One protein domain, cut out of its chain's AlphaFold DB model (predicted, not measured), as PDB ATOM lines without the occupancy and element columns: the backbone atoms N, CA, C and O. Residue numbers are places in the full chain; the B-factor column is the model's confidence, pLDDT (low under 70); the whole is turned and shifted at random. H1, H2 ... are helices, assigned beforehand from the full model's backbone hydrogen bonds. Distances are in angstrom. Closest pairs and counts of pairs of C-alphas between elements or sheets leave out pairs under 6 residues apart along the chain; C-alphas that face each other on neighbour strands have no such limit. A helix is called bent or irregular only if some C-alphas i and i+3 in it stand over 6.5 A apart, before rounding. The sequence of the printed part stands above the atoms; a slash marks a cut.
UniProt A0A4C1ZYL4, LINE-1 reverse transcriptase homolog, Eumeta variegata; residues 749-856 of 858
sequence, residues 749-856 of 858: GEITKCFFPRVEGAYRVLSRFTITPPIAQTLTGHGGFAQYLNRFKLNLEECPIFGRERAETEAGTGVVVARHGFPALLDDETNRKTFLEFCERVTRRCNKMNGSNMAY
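What this domain is: This is residues 749 to 856 of the 858 residues of the protein "LINE-1 reverse transcriptase homolog" of Eumeta variegata (UniProt A0A4C1ZYL4). What is the main picture? One long helix, H7, makes the spine of an elongated helical domain; H5 runs alongside it the other way, and the short H3 packs crosswise on another side of it. Two more short helices, H1 and H2, gather round H6 at the end where H7 begins. How is it made up? The printed part has 108 residues with seven named helices, H1 to H7 in order along the chain, and no named strand, an all helix class. It is compact, with a radius of gyration of the C-alphas of 13.9 A, and spans 45 by 26 by 23 A.

How they stand to each other: Where do the first two helices stand? H1, residues 750 to 755, touches H6, residues 822 to 827, with the closest C-alphas, those of Phe 755 and Phe 822, 5.1 A apart; the two run the same way at a steep tilt of 43 degrees. H2, residues 759 to 765, is close to H6 but not clearly touching, with the C-alphas of Val 765 and Asp 827 closest at 6.2 A. H1 and H2 are near each other, 8.2 A at their closest C-alphas. What touches the hub? H7, residues 829 to 852, touches four helices, and with residues 836 to 844 alone it touches H3, residues 773 to 778, about perpendicular at 80 degrees, the C-alphas of Pro 774 and Glu 840 being the closest at 5.4 A. H4, residues 785 to 792, only just touches H7 with 3 pairs of C-alphas within 8 A, the closest being Phe 785 and Cys 846 at 6.3 A. H5, residues 800 to 813, touches H7 at a shallow tilt of 15 degrees, opposite ways, with the C-alphas of Thr 813 and Asn 831 closest at 5.2 A. Which helices meet less, or stay apart? H6 and H7 touch only at the corner by their link, with the C-alphas of Leu 826 and Arg 832 closest at 4.6 A. H1 and H7 are apart, and among other such pairs are H2 and H7, and H3 and H5. What do the backbone N and O atoms show? Each O i to N i+4 pair is within hydrogen-bond range in H2, H3, H6 and H7, against 1 of 2 in H1, 3 of 4 in H4 and 8 of 10 in H5.

Where its parts are: Where does the first helix begin, and how long are the short ones? H1 begins at C-alpha 750, at (183.981, 136.214, 229.506). From first to last C-alpha H1 measures 9.1 A, H2 10.0 A, H3 9.0 A, H4 11.0 A and H6 9.0 A. What of the longer two? H5 measures 19.6 A and is irregular, with C-alphas 801 and 804 7.7 A apart, and its line is a rough one. H7 measures 34.8 A, from C-alpha 829 at (182.732, 160.032, 232.533) to C-alpha 852 at (205.649, 140.347, 249.719).

The domain as a whole: How large is it? The two C-alphas farthest apart, those of Glu 760 and Tyr 856, are 46.1 A apart. Is it cut, and are the links long? The printed part has no cut. The links from H1 to H2 and from H6 to H7 are tight, the other four are short, and no link is long. How sure is the model? The mean pLDDT of the printed part is 76.8, and 27 residues are under 70, namely residues 784 to 803 and 850 to 856; H4 has a mean of 50.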
ATOM      1  N   GLY A 749     187.266 135.112 226.981       84.44
ATOM      2  CA  GLY A 749     187.194 136.525 227.356       84.44
ATOM      3  C   GLY A 749     185.928 136.927 228.115       84.44
ATOM      4  O   GLY A 749     185.610 138.109 228.129       84.44
ATOM      5  N   GLU A 750     185.239 135.984 228.766       86.25
ATOM      6  CA  GLU A 750     183.981 136.214 229.506       86.25
ATOM      7  C   GLU A 750     184.023 137.425 230.453       86.25
ATOM      8  O   GLU A 750     183.115 138.249 230.437       86.25
ATOM      9  N   ILE A 751     185.116 137.616 231.200       84.69
ATOM     10  CA  ILE A 751     185.281 138.788 232.079       84.69
ATOM     11  C   ILE A 751     185.255 140.096 231.271       84.69
ATOM     12  O   ILE A 751     184.593 141.053 231.661       84.69
ATOM     13  N   THR A 752     185.904 140.129 230.102       89.94
ATOM     14  CA  THR A 752     185.859 141.281 229.187       89.94
ATOM     15  C   THR A 752     184.458 141.496 228.607       89.94
ATOM     16  O   THR A 752     184.074 142.648 228.421       89.94
ATOM     17  N   LYS A 753     183.666 140.435 228.385       90.50
ATOM     18  CA  LYS A 753     182.262 140.546 227.944       90.50
ATOM     19  C   LYS A 753     181.368 141.211 228.991       90.50
ATOM     20  O   LYS A 753     180.471 141.952 228.606       90.50
ATOM     21  N   CYS A 754     181.626 141.014 230.287       88.31
ATOM     22  CA  CYS A 754     180.875 141.696 231.349       88.31
ATOM     23  C   CYS A 754     181.076 143.224 231.313       88.31
ATOM     24  O   CYS A 754     180.117 143.971 231.465       88.31
ATOM     25  N   PHE A 755     182.301 143.698 231.056       88.38
ATOM     26  CA  PHE A 755     182.574 145.129 230.847       88.38
ATOM     27  C   PHE A 755     182.072 145.634 229.488       88.38
ATOM     28  O   PHE A 755     181.588 146.757 229.367       88.38
ATOM     29  N   PHE A 756     182.212 144.803 228.455       93.81
ATOM     30  CA  PHE A 756     181.996 145.164 227.062       93.81
ATOM     31  C   PHE A 756     181.195 144.076 226.332       93.81
ATOM     32  O   PHE A 756     181.788 143.276 225.602       93.81
ATOM     33  N   PRO A 757     179.858 144.037 226.485       91.81
ATOM     34  CA  PRO A 757     179.017 143.065 225.783       91.81
ATOM     35  C   PRO A 757     178.858 143.411 224.294       91.81
ATOM     36  O   PRO A 757     178.751 142.521 223.450       91.81
ATOM     37  N   ARG A 758     178.890 144.711 223.953       94.50
ATOM     38  CA  ARG A 758     178.829 145.214 222.574       94.50
ATOM     39  C   ARG A 758     180.179 145.763 222.113       94.50
ATOM     40  O   ARG A 758     180.723 146.668 222.744       94.50
ATOM     41  N   VAL A 759     180.676 145.271 220.980       94.62
ATOM     42  CA  VAL A 759     181.965 145.635 220.365       94.62
ATOM     43  C   VAL A 759     182.043 147.129 220.041       94.62
ATOM     44  O   VAL A 759     183.029 147.781 220.382       94.62
ATOM     45  N   GLU A 760     181.011 147.697 219.413       92.50
ATOM     46  CA  GLU A 760     181.001 149.125 219.068       92.50
ATOM     47  C   GLU A 760     181.004 150.021 220.314       92.50
ATOM     48  O   GLU A 760     181.756 150.994 220.381       92.50
ATOM     49  N   GLY A 761     180.225 149.643 221.335       91.38
ATOM     50  CA  GLY A 761     180.235 150.299 222.644       91.38
ATOM     51  C   GLY A 761     181.620 150.243 223.289       91.38
ATOM     52  O   GLY A 761     182.129 151.265 223.745       91.38
ATOM     53  N   ALA A 762     182.284 149.084 223.223       93.12
ATOM     54  CA  ALA A 762     183.663 148.926 223.676       93.12
ATOM     55  C   ALA A 762     184.604 149.908 222.971       93.12
ATOM     56  O   ALA A 762     185.357 150.618 223.630       93.12
ATOM     57  N   TYR A 763     184.546 150.003 221.640       93.38
ATOM     58  CA  TYR A 763     185.420 150.900 220.879       93.38
ATOM     59  C   TYR A 763     185.168 152.384 221.182       93.38
ATOM     60  O   TYR A 763     186.137 153.144 221.221       93.38
ATOM     61  N   ARG A 764     183.909 152.774 221.436       91.69
ATOM     62  CA  ARG A 764     183.500 154.130 221.850       91.69
ATOM     63  C   ARG A 764     184.004 154.498 223.248       91.69
ATOM     64  O   ARG A 764     184.422 155.630 223.476       91.69
ATOM     65  N   VAL A 765     183.961 153.555 224.186       91.81
ATOM     66  CA  VAL A 765     184.404 153.760 225.572       91.81
ATOM     67  C   VAL A 765     185.933 153.735 225.666       91.81
ATOM     68  O   VAL A 765     186.542 154.657 226.205       91.81
ATOM     69  N   LEU A 766     186.576 152.734 225.062       92.19
ATOM     70  CA  LEU A 766     188.032 152.537 225.072       92.19
ATOM     71  C   LEU A 766     188.808 153.592 224.261       92.19
ATOM     72  O   LEU A 766     190.033 153.617 224.320       92.19
ATOM     73  N   SER A 767     188.140 154.451 223.482       90.25
ATOM     74  CA  SER A 767     188.787 155.618 222.862       90.25
ATOM     75  C   SER A 767     188.899 156.827 223.794       90.25
ATOM     76  O   SER A 767     189.603 157.771 223.446       90.25
ATOM     77  N   ARG A 768     188.214 156.823 224.948       90.25
ATOM     78  CA  ARG A 768     188.162 157.956 225.893       90.25
ATOM     79  C   ARG A 768     189.254 157.922 226.973       90.25
ATOM     80  O   ARG A 768     189.369 158.873 227.734       90.25
ATOM     81  N   PHE A 769     190.045 156.851 227.071       88.44
ATOM     82  CA  PHE A 769     191.132 156.729 228.051       88.44
ATOM     83  C   PHE A 769     192.263 155.822 227.548       88.44
ATOM     84  O   PHE A 769     192.090 155.046 226.612       88.44
ATOM     85  N   THR A 770     193.440 155.905 228.179       86.81
ATOM     86  CA  THR A 770     194.588 155.040 227.852       86.81
ATOM     87  C   THR A 770     194.595 153.789 228.724       86.81
ATOM     88  O   THR A 770     194.508 153.877 229.946       86.81
ATOM     89  N   ILE A 771     194.775 152.617 228.112       88.06
ATOM     90  CA  ILE A 771     194.868 151.348 228.842       88.06
ATOM     91  C   ILE A 771     196.229 151.237 229.545       88.06
ATOM     92  O   ILE A 771     197.275 151.060 228.908       88.06
ATOM     93  N   THR A 772     196.213 151.316 230.875       88.00
ATOM     94  CA  THR A 772     197.369 151.026 231.734       88.00
ATOM     95  C   THR A 772     197.443 149.520 232.048       88.00
ATOM     96  O   THR A 772     196.430 148.821 231.957       88.00
ATOM     97  N   PRO A 773     198.618 148.968 232.423       85.56
ATOM     98  CA  PRO A 773     198.725 147.557 232.802       85.56
ATOM     99  C   PRO A 773     197.808 147.138 233.969       85.56
ATOM    100  O   PRO A 773     197.323 146.010 233.927       85.56
ATOM    101  N   PRO A 774     197.533 147.979 234.992       84.12
ATOM    102  CA  PRO A 774     196.476 147.719 235.970       84.12
ATOM    103  C   PRO A 774     195.091 147.539 235.340       84.12
ATOM    104  O   PRO A 774     194.460 146.501 235.520       84.12
ATOM    105  N   ILE A 775     194.657 148.500 234.522       86.81
ATOM    106  CA  ILE A 775     193.337 148.476 233.880       86.81
ATOM    107  C   ILE A 775     193.191 147.246 232.964       86.81
ATOM    108  O   ILE A 775     192.165 146.568 232.985       86.81
ATOM    109  N   ALA A 776     194.241 146.893 232.215       88.25
ATOM    110  CA  ALA A 776     194.268 145.687 231.386       88.25
ATOM    111  C   ALA A 776     194.106 144.387 232.196       88.25
ATOM    112  O   ALA A 776     193.511 143.429 231.700       88.25
ATOM    113  N   GLN A 777     194.615 144.333 233.430       85.19
ATOM    114  CA  GLN A 777     194.430 143.175 234.306       85.19
ATOM    115  C   GLN A 777     192.976 143.071 234.769       85.19
ATOM    116  O   GLN A 777     192.399 141.991 234.663       85.19
ATOM    117  N   THR A 778     192.356 144.168 235.216       84.25
ATOM    118  CA  THR A 778     190.953 144.142 235.668       84.25
ATOM    119  C   THR A 778     189.995 143.788 234.531       84.25
ATOM    120  O   THR A 778     189.213 142.849 234.661       84.25
ATOM    121  N   LEU A 779     190.109 144.453 233.375       86.81
ATOM    122  CA  LEU A 779     189.205 144.254 232.227       86.81
ATOM    123  C   LEU A 779     189.343 142.878 231.545       86.81
ATOM    124  O   LEU A 779     188.557 142.539 230.657       86.81
ATOM    125  N   THR A 780     190.350 142.082 231.915       86.19
ATOM    126  CA  THR A 780     190.555 140.720 231.390       86.19
ATOM    127  C   THR A 780     190.492 139.633 232.459       86.19
ATOM    128  O   THR A 780     190.435 138.460 232.108       86.19
ATOM    129  N   GLY A 781     190.555 139.992 233.745       77.88
ATOM    130  CA  GLY A 781     190.735 139.068 234.869       77.88
ATOM    131  C   GLY A 781     192.111 138.393 234.943       77.88
ATOM    132  O   GLY A 781     192.425 137.741 235.939       77.88
ATOM    133  N   HIS A 782     192.967 138.549 233.930       77.69
ATOM    134  CA  HIS A 782     194.311 137.984 233.930       77.69
ATOM    135  C   HIS A 782     195.278 138.970 234.586       77.69
ATOM    136  O   HIS A 782     195.767 139.897 233.944       77.69
ATOM    137  N   GLY A 783     195.593 138.738 235.857       73.69
ATOM    138  CA  GLY A 783     196.580 139.501 236.615       73.69
ATOM    139  C   GLY A 783     196.935 138.814 237.927       73.69
ATOM    140  O   GLY A 783     196.598 137.645 238.130       73.69
ATOM    141  N   GLY A 784     197.558 139.554 238.847       64.94
ATOM    142  CA  GLY A 784     197.906 139.057 240.187       64.94
ATOM    143  C   GLY A 784     196.713 138.591 241.042       64.94
ATOM    144  O   GLY A 784     196.915 137.993 242.095       64.94
ATOM    145  N   PHE A 785     195.478 138.833 240.595       64.69
ATOM    146  CA  PHE A 785     194.244 138.451 241.281       64.69
ATOM    147  C   PHE A 785     194.071 136.938 241.436       64.69
ATOM    148  O   PHE A 785     193.671 136.480 242.499       64.69
ATOM    149  N   ALA A 786     194.369 136.149 240.398       54.41
ATOM    150  CA  ALA A 786     193.960 134.743 240.345       54.41
ATOM    151  C   ALA A 786     194.606 133.883 241.445       54.41
ATOM    152  O   ALA A 786     193.940 133.048 242.046       54.41
ATOM    153  N   GLN A 787     195.881 134.121 241.760       51.50
ATOM    154  CA  GLN A 787     196.608 133.377 242.796       51.50
ATOM    155  C   GLN A 787     196.086 133.675 244.215       51.50
ATOM    156  O   GLN A 787     196.233 132.856 245.119       51.50
ATOM    157  N   TYR A 788     195.438 134.830 244.393       49.94
ATOM    158  CA  TYR A 788     194.829 135.271 245.643       49.94
ATOM    159  C   TYR A 788     193.362 134.828 245.749       49.94
ATOM    160  O   TYR A 788     192.981 134.150 246.698       49.94
ATOM    161  N   LEU A 789     192.554 135.125 244.728       48.84
ATOM    162  CA  LEU A 789     191.133 134.770 244.655       48.84
ATOM    163  C   LEU A 789     190.908 133.248 244.683       48.84
ATOM    164  O   LEU A 789     190.008 132.778 245.374       48.84
ATOM    165  N   ASN A 790     191.774 132.464 244.030       43.97
ATOM    166  CA  ASN A 790     191.705 130.998 244.052       43.97
ATOM    167  C   ASN A 790     192.111 130.402 245.420       43.97
ATOM    168  O   ASN A 790     191.637 129.332 245.785       43.97
ATOM    169  N   ARG A 791     192.933 131.106 246.219       42.88
ATOM    170  CA  ARG A 791     193.296 130.687 247.590       42.88
ATOM    171  C   ARG A 791     192.134 130.853 248.582       42.88
ATOM    172  O   ARG A 791     192.102 130.144 249.580       42.88
ATOM    173  N   PHE A 792     191.188 131.749 248.291       40.09
ATOM    174  CA  PHE A 792     190.018 132.030 249.135       40.09
ATOM    175  C   PHE A 792     188.668 131.602 248.523       40.09
ATOM    176  O   PHE A 792     187.649 131.754 249.184       40.09
ATOM    177  N   LYS A 793     188.644 131.037 247.304       42.69
ATOM    178  CA  LYS A 793     187.433 130.662 246.533       42.69
ATOM    179  C   LYS A 793     186.459 131.817 246.213       42.69
ATOM    180  O   LYS A 793     185.268 131.579 246.056       42.69
ATOM    181  N   LEU A 794     186.943 133.054 246.086       41.16
ATOM    182  CA  LEU A 794     186.077 134.233 245.920       41.16
ATOM    183  C   LEU A 794     186.126 134.805 244.501       41.16
ATOM    184  O   LEU A 794     187.200 134.966 243.921       41.16
ATOM    185  N   ASN A 795     184.967 135.190 243.966       51.41
ATOM    186  CA  ASN A 795     184.897 136.070 242.798       51.41
ATOM    187  C   ASN A 795     185.284 137.511 243.186       51.41
ATOM    188  O   ASN A 795     185.228 137.900 244.353       51.41
ATOM    189  N   LEU A 796     185.602 138.352 242.190       48.72
ATOM    190  CA  LEU A 796     185.743 139.809 242.388       48.72
ATOM    191  C   LEU A 796     184.483 140.452 243.003       48.72
ATOM    192  O   LEU A 796     184.578 141.491 243.645       48.72
ATOM    193  N   GLU A 797     183.331 139.802 242.836       49.56
ATOM    194  CA  GLU A 797     182.019 140.205 243.355       49.56
ATOM    195  C   GLU A 797     181.868 139.986 244.878       49.56
ATOM    196  O   GLU A 797     180.918 140.500 245.459       49.56
ATOM    197  N   GLU A 798     182.800 139.284 245.540       52.59
ATOM    198  CA  GLU A 798     182.685 138.883 246.958       52.59
ATOM    199  C   GLU A 798     183.991 139.032 247.768       52.59
ATOM    200  O   GLU A 798     184.078 138.563 248.897       52.59
ATOM    201  N   CYS A 799     185.045 139.661 247.232       54.94
ATOM    202  CA  CYS A 799     186.339 139.726 247.925       54.94
ATOM    203  C   CYS A 799     186.318 140.704 249.131       54.94
ATOM    204  O   CYS A 799     186.344 141.920 248.911       54.94
ATOM    205  N   PRO A 800     186.367 140.238 250.402       55.56
ATOM    206  CA  PRO A 800     186.192 141.110 251.567       55.56
ATOM    207  C   PRO A 800     187.377 142.064 251.783       55.56
ATOM    208  O   PRO A 800     187.238 143.097 252.429       55.56
ATOM    209  N   ILE A 801     188.537 141.772 251.186       59.25
ATOM    210  CA  ILE A 801     189.766 142.574 251.296       59.25
ATOM    211  C   ILE A 801     189.673 143.924 250.568       59.25
ATOM    212  O   ILE A 801     190.406 144.851 250.922       59.25
ATOM    213  N   PHE A 802     188.754 144.045 249.605       67.75
ATOM    214  CA  PHE A 802     188.465 145.284 248.874       67.75
ATOM    215  C   PHE A 802     187.049 145.810 249.146       67.75
ATOM    216  O   PHE A 802     186.585 146.697 248.434       67.75
ATOM    217  N   GLY A 803     186.350 145.273 250.156       69.19
ATOM    218  CA  GLY A 803     184.967 145.649 250.467       69.19
ATOM    219  C   GLY A 803     184.811 147.140 250.774       69.19
ATOM    220  O   GLY A 803     183.843 147.755 250.338       69.19
ATOM    221  N   ARG A 804     185.809 147.745 251.432       75.56
ATOM    222  CA  ARG A 804     185.847 149.189 251.697       75.56
ATOM    223  C   ARG A 804     186.035 149.999 250.414       75.56
ATOM    224  O   ARG A 804     185.195 150.836 250.111       75.56
ATOM    225  N   GLU A 805     187.095 149.740 249.645       76.81
ATOM    226  CA  GLU A 805     187.351 150.479 248.400       76.81
ATOM    227  C   GLU A 805     186.221 150.292 247.372       76.81
ATOM    228  O   GLU A 805     185.970 151.183 246.557       76.81
ATOM    229  N   ARG A 806     185.530 149.146 247.415       78.88
ATOM    230  CA  ARG A 806     184.318 148.880 246.640       78.88
ATOM    231  C   ARG A 806     183.153 149.740 247.122       78.88
ATOM    232  O   ARG A 806     182.605 150.460 246.299       78.88
ATOM    233  N   ALA A 807     182.812 149.714 248.411       80.69
ATOM    234  CA  ALA A 807     181.708 150.502 248.961       80.69
ATOM    235  C   ALA A 807     181.910 152.015 248.747       80.69
ATOM    236  O   ALA A 807     180.972 152.712 248.374       80.69
ATOM    237  N   GLU A 808     183.145 152.515 248.888       82.50
ATOM    238  CA  GLU A 808     183.515 153.900 248.551       82.50
ATOM    239  C   GLU A 808     183.280 154.214 247.056       82.50
ATOM    240  O   GLU A 808     182.829 155.305 246.710       82.50
ATOM    241  N   THR A 809     183.537 153.252 246.161       83.62
ATOM    242  CA  THR A 809     183.303 153.394 244.710       83.62
ATOM    243  C   THR A 809     181.817 153.301 244.354       83.62
ATOM    244  O   THR A 809     181.340 154.083 243.537       83.62
ATOM    245  N   GLU A 810     181.066 152.388 244.970       86.50
ATOM    246  CA  GLU A 810     179.616 152.236 244.776       86.50
ATOM    247  C   GLU A 810     178.869 153.481 245.284       86.50
ATOM    248  O   GLU A 810     178.056 154.043 244.553       86.50
ATOM    249  N   ALA A 811     179.222 153.994 246.467       85.25
ATOM    250  CA  ALA A 811     178.674 155.243 247.001       85.25
ATOM    251  C   ALA A 811     179.042 156.467 246.141       85.25
ATOM    252  O   ALA A 811     178.201 157.330 245.908       85.25
ATOM    253  N   GLY A 812     180.280 156.534 245.636       83.81
ATOM    254  CA  GLY A 812     180.752 157.637 244.793       83.81
ATOM    255  C   GLY A 812     180.253 157.622 243.342       83.81
ATOM    256  O   GLY A 812     180.474 158.602 242.634       83.81
ATOM    257  N   THR A 813     179.621 156.537 242.882       85.62
ATOM    258  CA  THR A 813     179.120 156.399 241.495       85.62
ATOM    259  C   THR A 813     177.621 156.120 241.389       85.62
ATOM    260  O   THR A 813     177.048 156.256 240.308       85.62
ATOM    261  N   GLY A 814     176.976 155.699 242.482       85.50
ATOM    262  CA  GLY A 814     175.581 155.251 242.488       85.50
ATOM    263  C   GLY A 814     175.339 153.929 241.748       85.50
ATOM    264  O   GLY A 814     174.186 153.557 241.542       85.50
ATOM    265  N   VAL A 815     176.393 153.214 241.330       86.31
ATOM    266  CA  VAL A 815     176.293 151.975 240.543       86.31
ATOM    267  C   VAL A 815     177.030 150.835 241.242       86.31
ATOM    268  O   VAL A 815     178.191 150.964 241.625       86.31
ATOM    269  N   VAL A 816     176.360 149.686 241.362       82.94
ATOM    270  CA  VAL A 816     176.919 148.467 241.967       82.94
ATOM    271  C   VAL A 816     178.091 147.937 241.133       82.94
ATOM    272  O   VAL A 816     177.981 147.739 239.919       82.94
ATOM    273  N   VAL A 817     179.214 147.642 241.787       79.25
ATOM    274  CA  VAL A 817     180.437 147.097 241.179       79.25
ATOM    275  C   VAL A 817     180.287 145.575 241.036       79.25
ATOM    276  O   VAL A 817     180.914 144.777 241.729       79.25
ATOM    277  N   ALA A 818     179.407 145.178 240.118       77.88
ATOM    278  CA  ALA A 818     179.099 143.794 239.757       77.88
ATOM    279  C   ALA A 818     178.925 143.651 238.234       77.88
ATOM    280  O   ALA A 818     178.806 144.650 237.519       77.88
ATOM    281  N   ARG A 819     178.862 142.409 237.720       76.75
ATOM    282  CA  ARG A 819     178.810 142.118 236.266       76.75
ATOM    283  C   ARG A 819     177.783 142.934 235.475       76.75
ATOM    284  O   ARG A 819     178.061 143.296 234.338       76.75
ATOM    285  N   HIS A 820     176.613 143.202 236.055       79.62
ATOM    286  CA  HIS A 820     175.531 143.951 235.409       79.62
ATOM    287  C   HIS A 820     175.732 145.479 235.449       79.62
ATOM    288  O   HIS A 820     175.232 146.175 234.570       79.62
ATOM    289  N   GLY A 821     176.474 146.006 236.430       80.75
ATOM    290  CA  GLY A 821     176.749 147.440 236.582       80.75
ATOM    291  C   GLY A 821     177.966 147.935 235.790       80.75
ATOM    292  O   GLY A 821     178.059 149.121 235.477       80.75
ATOM    293  N   PHE A 822     178.882 147.040 235.401       84.94
ATOM    294  CA  PHE A 822     180.118 147.405 234.696       84.94
ATOM    295  C   PHE A 822     179.938 148.240 233.410       84.94
ATOM    296  O   PHE A 822     180.721 149.175 233.231       84.94
ATOM    297  N   PRO A 823     178.948 147.992 232.525       87.31
ATOM    298  CA  PRO A 823     178.747 148.849 231.354       87.31
ATOM    299  C   PRO A 823     178.338 150.281 231.734       87.31
ATOM    300  O   PRO A 823     178.835 151.235 231.138       87.31
ATOM    301  N   ALA A 824     177.489 150.441 232.757       86.19
ATOM    302  CA  ALA A 824     177.039 151.747 233.246       86.19
ATOM    303  C   ALA A 824     178.168 152.526 233.947       86.19
ATOM    304  O   ALA A 824     178.315 153.726 233.723       86.19
ATOM    305  N   LEU A 825     179.024 151.832 234.709       85.31
ATOM    306  CA  LEU A 825     180.234 152.404 235.315       85.31
ATOM    307  C   LEU A 825     181.232 152.958 234.286       85.31
ATOM    308  O   LEU A 825     182.044 153.807 234.633       85.31
ATOM    309  N   LEU A 826     181.219 152.467 233.042       87.06
ATOM    310  CA  LEU A 826     182.212 152.825 232.026       87.06
ATOM    311  C   LEU A 826     181.717 153.820 230.963       87.06
ATOM    312  O   LEU A 826     182.556 154.475 230.332       87.06
ATOM    313  N   ASP A 827     180.408 153.945 230.730       86.44
ATOM    314  CA  ASP A 827     179.879 154.849 229.694       86.44
ATOM    315  C   ASP A 827     179.873 156.320 230.159       86.44
ATOM    316  O   ASP A 827     180.366 157.194 229.430       86.44
ATOM    317  N   ASP A 828     179.437 156.580 231.400       88.56
ATOM    318  CA  ASP A 828     179.564 157.889 232.059       88.56
ATOM    319  C   ASP A 828     181.036 158.255 232.342       88.56
ATOM    320  O   ASP A 828     181.894 157.389 232.501       88.56
ATOM    321  N   GLU A 829     181.363 159.547 232.351       88.12
ATOM    322  CA  GLU A 829     182.732 160.032 232.533       88.12
ATOM    323  C   GLU A 829     183.191 160.090 233.989       88.12
ATOM    324  O   GLU A 829     184.309 159.652 234.285       88.12
ATOM    325  N   THR A 830     182.330 160.559 234.889       88.62
ATOM    326  CA  THR A 830     182.632 160.661 236.321       88.62
ATOM    327  C   THR A 830     182.792 159.266 236.913       88.62
ATOM    328  O   THR A 830     183.829 158.950 237.502       88.62
ATOM    329  N   ASN A 831     181.826 158.386 236.644       90.00
ATOM    330  CA  ASN A 831     181.836 156.999 237.089       90.00
ATOM    331  C   ASN A 831     183.030 156.230 236.525       90.00
ATOM    332  O   ASN A 831     183.721 155.537 237.275       90.00
ATOM    333  N   ARG A 832     183.354 156.422 235.235       91.56
ATOM    334  CA  ARG A 832     184.522 155.789 234.612       91.56
ATOM    335  C   ARG A 832     185.811 156.214 235.297       91.56
ATOM    336  O   ARG A 832     186.655 155.357 235.547       91.56
ATOM    337  N   LYS A 833     185.990 157.499 235.617       90.00
ATOM    338  CA  LYS A 833     187.195 157.968 236.314       90.00
ATOM    339  C   LYS A 833     187.332 157.294 237.684       90.00
ATOM    340  O   LYS A 833     188.345 156.641 237.931       90.00
ATOM    341  N   THR A 834     186.296 157.373 238.520       87.62
ATOM    342  CA  THR A 834     186.272 156.772 239.866       87.62
ATOM    343  C   THR A 834     186.518 155.259 239.817       87.62
ATOM    344  O   THR A 834     187.329 154.727 240.582       87.62
ATOM    345  N   PHE A 835     185.898 154.560 238.862       86.81
ATOM    346  CA  PHE A 835     186.064 153.121 238.677       86.81
ATOM    347  C   PHE A 835     187.466 152.728 238.175       86.81
ATOM    348  O   PHE A 835     188.030 151.731 238.633       86.81
ATOM    349  N   LEU A 836     188.077 153.500 237.269       87.94
ATOM    350  CA  LEU A 836     189.447 153.240 236.813       87.94
ATOM    351  C   LEU A 836     190.475 153.481 237.932       87.94
ATOM    352  O   LEU A 836     191.419 152.699 238.064       87.94
ATOM    353  N   GLU A 837     190.273 154.488 238.785       87.88
ATOM    354  CA  GLU A 837     191.103 154.691 239.979       87.88
ATOM    355  C   GLU A 837     190.979 153.524 240.973       87.88
ATOM    356  O   GLU A 837     191.993 153.038 241.481       87.88
ATOM    357  N   PHE A 838     189.762 153.012 241.201       84.88
ATOM    358  CA  PHE A 838     189.533 151.780 241.963       84.88
ATOM    359  C   PHE A 838     190.297 150.589 241.357       84.88
ATOM    360  O   PHE A 838     191.049 149.918 242.069       84.88
ATOM    361  N   CYS A 839     190.203 150.379 240.038       83.69
ATOM    362  CA  CYS A 839     190.950 149.329 239.335       83.69
ATOM    363  C   CYS A 839     192.465 149.440 239.573       83.69
ATOM    364  O   CYS A 839     193.132 148.430 239.824       83.69
ATOM    365  N   GLU A 840     193.024 150.651 239.520       84.38
ATOM    366  CA  GLU A 840     194.444 150.874 239.791       84.38
ATOM    367  C   GLU A 840     194.812 150.574 241.251       84.38
ATOM    368  O   GLU A 840     195.801 149.870 241.483       84.38
ATOM    369  N   ARG A 841     194.023 151.046 242.231       82.44
ATOM    370  CA  ARG A 841     194.252 150.795 243.669       82.44
ATOM    371  C   ARG A 841     194.269 149.296 243.980       82.44
ATOM    372  O   ARG A 841     195.259 148.798 244.520       82.44
ATOM    373  N   VAL A 842     193.227 148.571 243.563       78.19
ATOM    374  CA  VAL A 842     193.083 147.121 243.785       78.19
ATOM    375  C   VAL A 842     194.244 146.359 243.139       78.19
ATOM    376  O   VAL A 842     194.917 145.572 243.806       78.19
ATOM    377  N   THR A 843     194.575 146.649 241.874       78.00
ATOM    378  CA  THR A 843     195.668 145.946 241.176       78.00
ATOM    379  C   THR A 843     197.037 146.206 241.806       78.00
ATOM    380  O   THR A 843     197.840 145.281 241.947       78.00
ATOM    381  N   ARG A 844     197.331 147.453 242.205       79.06
ATOM    382  CA  ARG A 844     198.590 147.799 242.888       79.06
ATOM    383  C   ARG A 844     198.696 147.079 244.238       79.06
ATOM    384  O   ARG A 844     199.760 146.539 244.540       79.06
ATOM    385  N   ARG A 845     197.601 147.003 245.007       77.62
ATOM    386  CA  ARG A 845     197.540 146.284 246.293       77.62
ATOM    387  C   ARG A 845     197.756 144.777 246.106       77.62
ATOM    388  O   ARG A 845     198.623 144.223 246.776       77.62
ATOM    389  N   CYS A 846     197.091 144.136 245.139       74.31
ATOM    390  CA  CYS A 846     197.339 142.731 244.777       74.31
ATOM    391  C   CYS A 846     198.801 142.464 244.397       74.31
ATOM    392  O   CYS A 846     199.418 141.539 244.922       74.31
ATOM    393  N   ASN A 847     199.382 143.290 243.523       74.19
ATOM    394  CA  ASN A 847     200.762 143.101 243.078       74.19
ATOM    395  C   ASN A 847     201.777 143.310 244.213       74.19
ATOM    396  O   ASN A 847     202.754 142.567 244.280       74.19
ATOM    397  N   LYS A 848     201.522 144.242 245.145       76.06
ATOM    398  CA  LYS A 848     202.338 144.400 246.359       76.06
ATOM    399  C   LYS A 848     202.273 143.149 247.244       76.06
ATOM    400  O   LYS A 848     203.321 142.625 247.598       76.06
ATOM    401  N   MET A 849     201.074 142.634 247.537       70.19
ATOM    402  CA  MET A 849     200.892 141.427 248.365       70.19
ATOM    403  C   MET A 849     201.550 140.182 247.747       70.19
ATOM    404  O   MET A 849     202.176 139.396 248.457       70.19
ATOM    405  N   ASN A 850     201.467 140.022 246.423       68.69
ATOM    406  CA  ASN A 850     202.132 138.921 245.721       68.69
ATOM    407  C   ASN A 850     203.665 139.045 245.756       68.69
ATOM    408  O   ASN A 850     204.342 138.032 245.895       68.69
ATOM    409  N   GLY A 851     204.208 140.267 245.682       63.09
ATOM    410  CA  GLY A 851     205.642 140.517 245.864       63.09
ATOM    411  C   GLY A 851     206.118 140.235 247.292       63.09
ATOM    412  O   GLY A 851     207.149 139.595 247.476       63.09
ATOM    413  N   SER A 852     205.341 140.628 248.308       53.38
ATOM    414  CA  SER A 852     205.649 140.347 249.719       53.38
ATOM    415  C   SER A 852     205.745 138.848 250.027       53.38
ATOM    416  O   SER A 852     206.600 138.451 250.809       53.38
ATOM    417  N   ASN A 853     204.919 138.011 249.390       45.69
ATOM    418  CA  ASN A 853     204.942 136.556 249.590       45.69
ATOM    419  C   ASN A 853     206.130 135.835 248.921       45.69
ATOM    420  O   ASN A 853     206.351 134.667 249.227       45.69
ATOM    421  N   MET A 854     206.886 136.480 248.022       39.62
ATOM    422  CA  MET A 854     208.151 135.911 247.527       39.62
ATOM    423  C   MET A 854     209.293 136.106 248.533       39.62
ATOM    424  O   MET A 854     210.099 135.204 248.697       39.62
ATOM    425  N   ALA A 855     209.307 137.219 249.274       35.69
ATOM    426  CA  ALA A 855     210.345 137.531 250.264       35.69
ATOM    427  C   ALA A 855     210.220 136.766 251.604       35.69
ATOM    428  O   ALA A 855     211.004 137.004 252.514       35.69
ATOM    429  N   TYR A 856     209.222 135.887 251.741       36.22
ATOM    430  CA  TYR A 856     209.015 135.009 252.906       36.22
ATOM    431  C   TYR A 856     209.284 133.522 252.596       36.22
ATOM    432  O   TYR A 856     209.000 132.668 253.429       36.22
TER     433      TYR A 856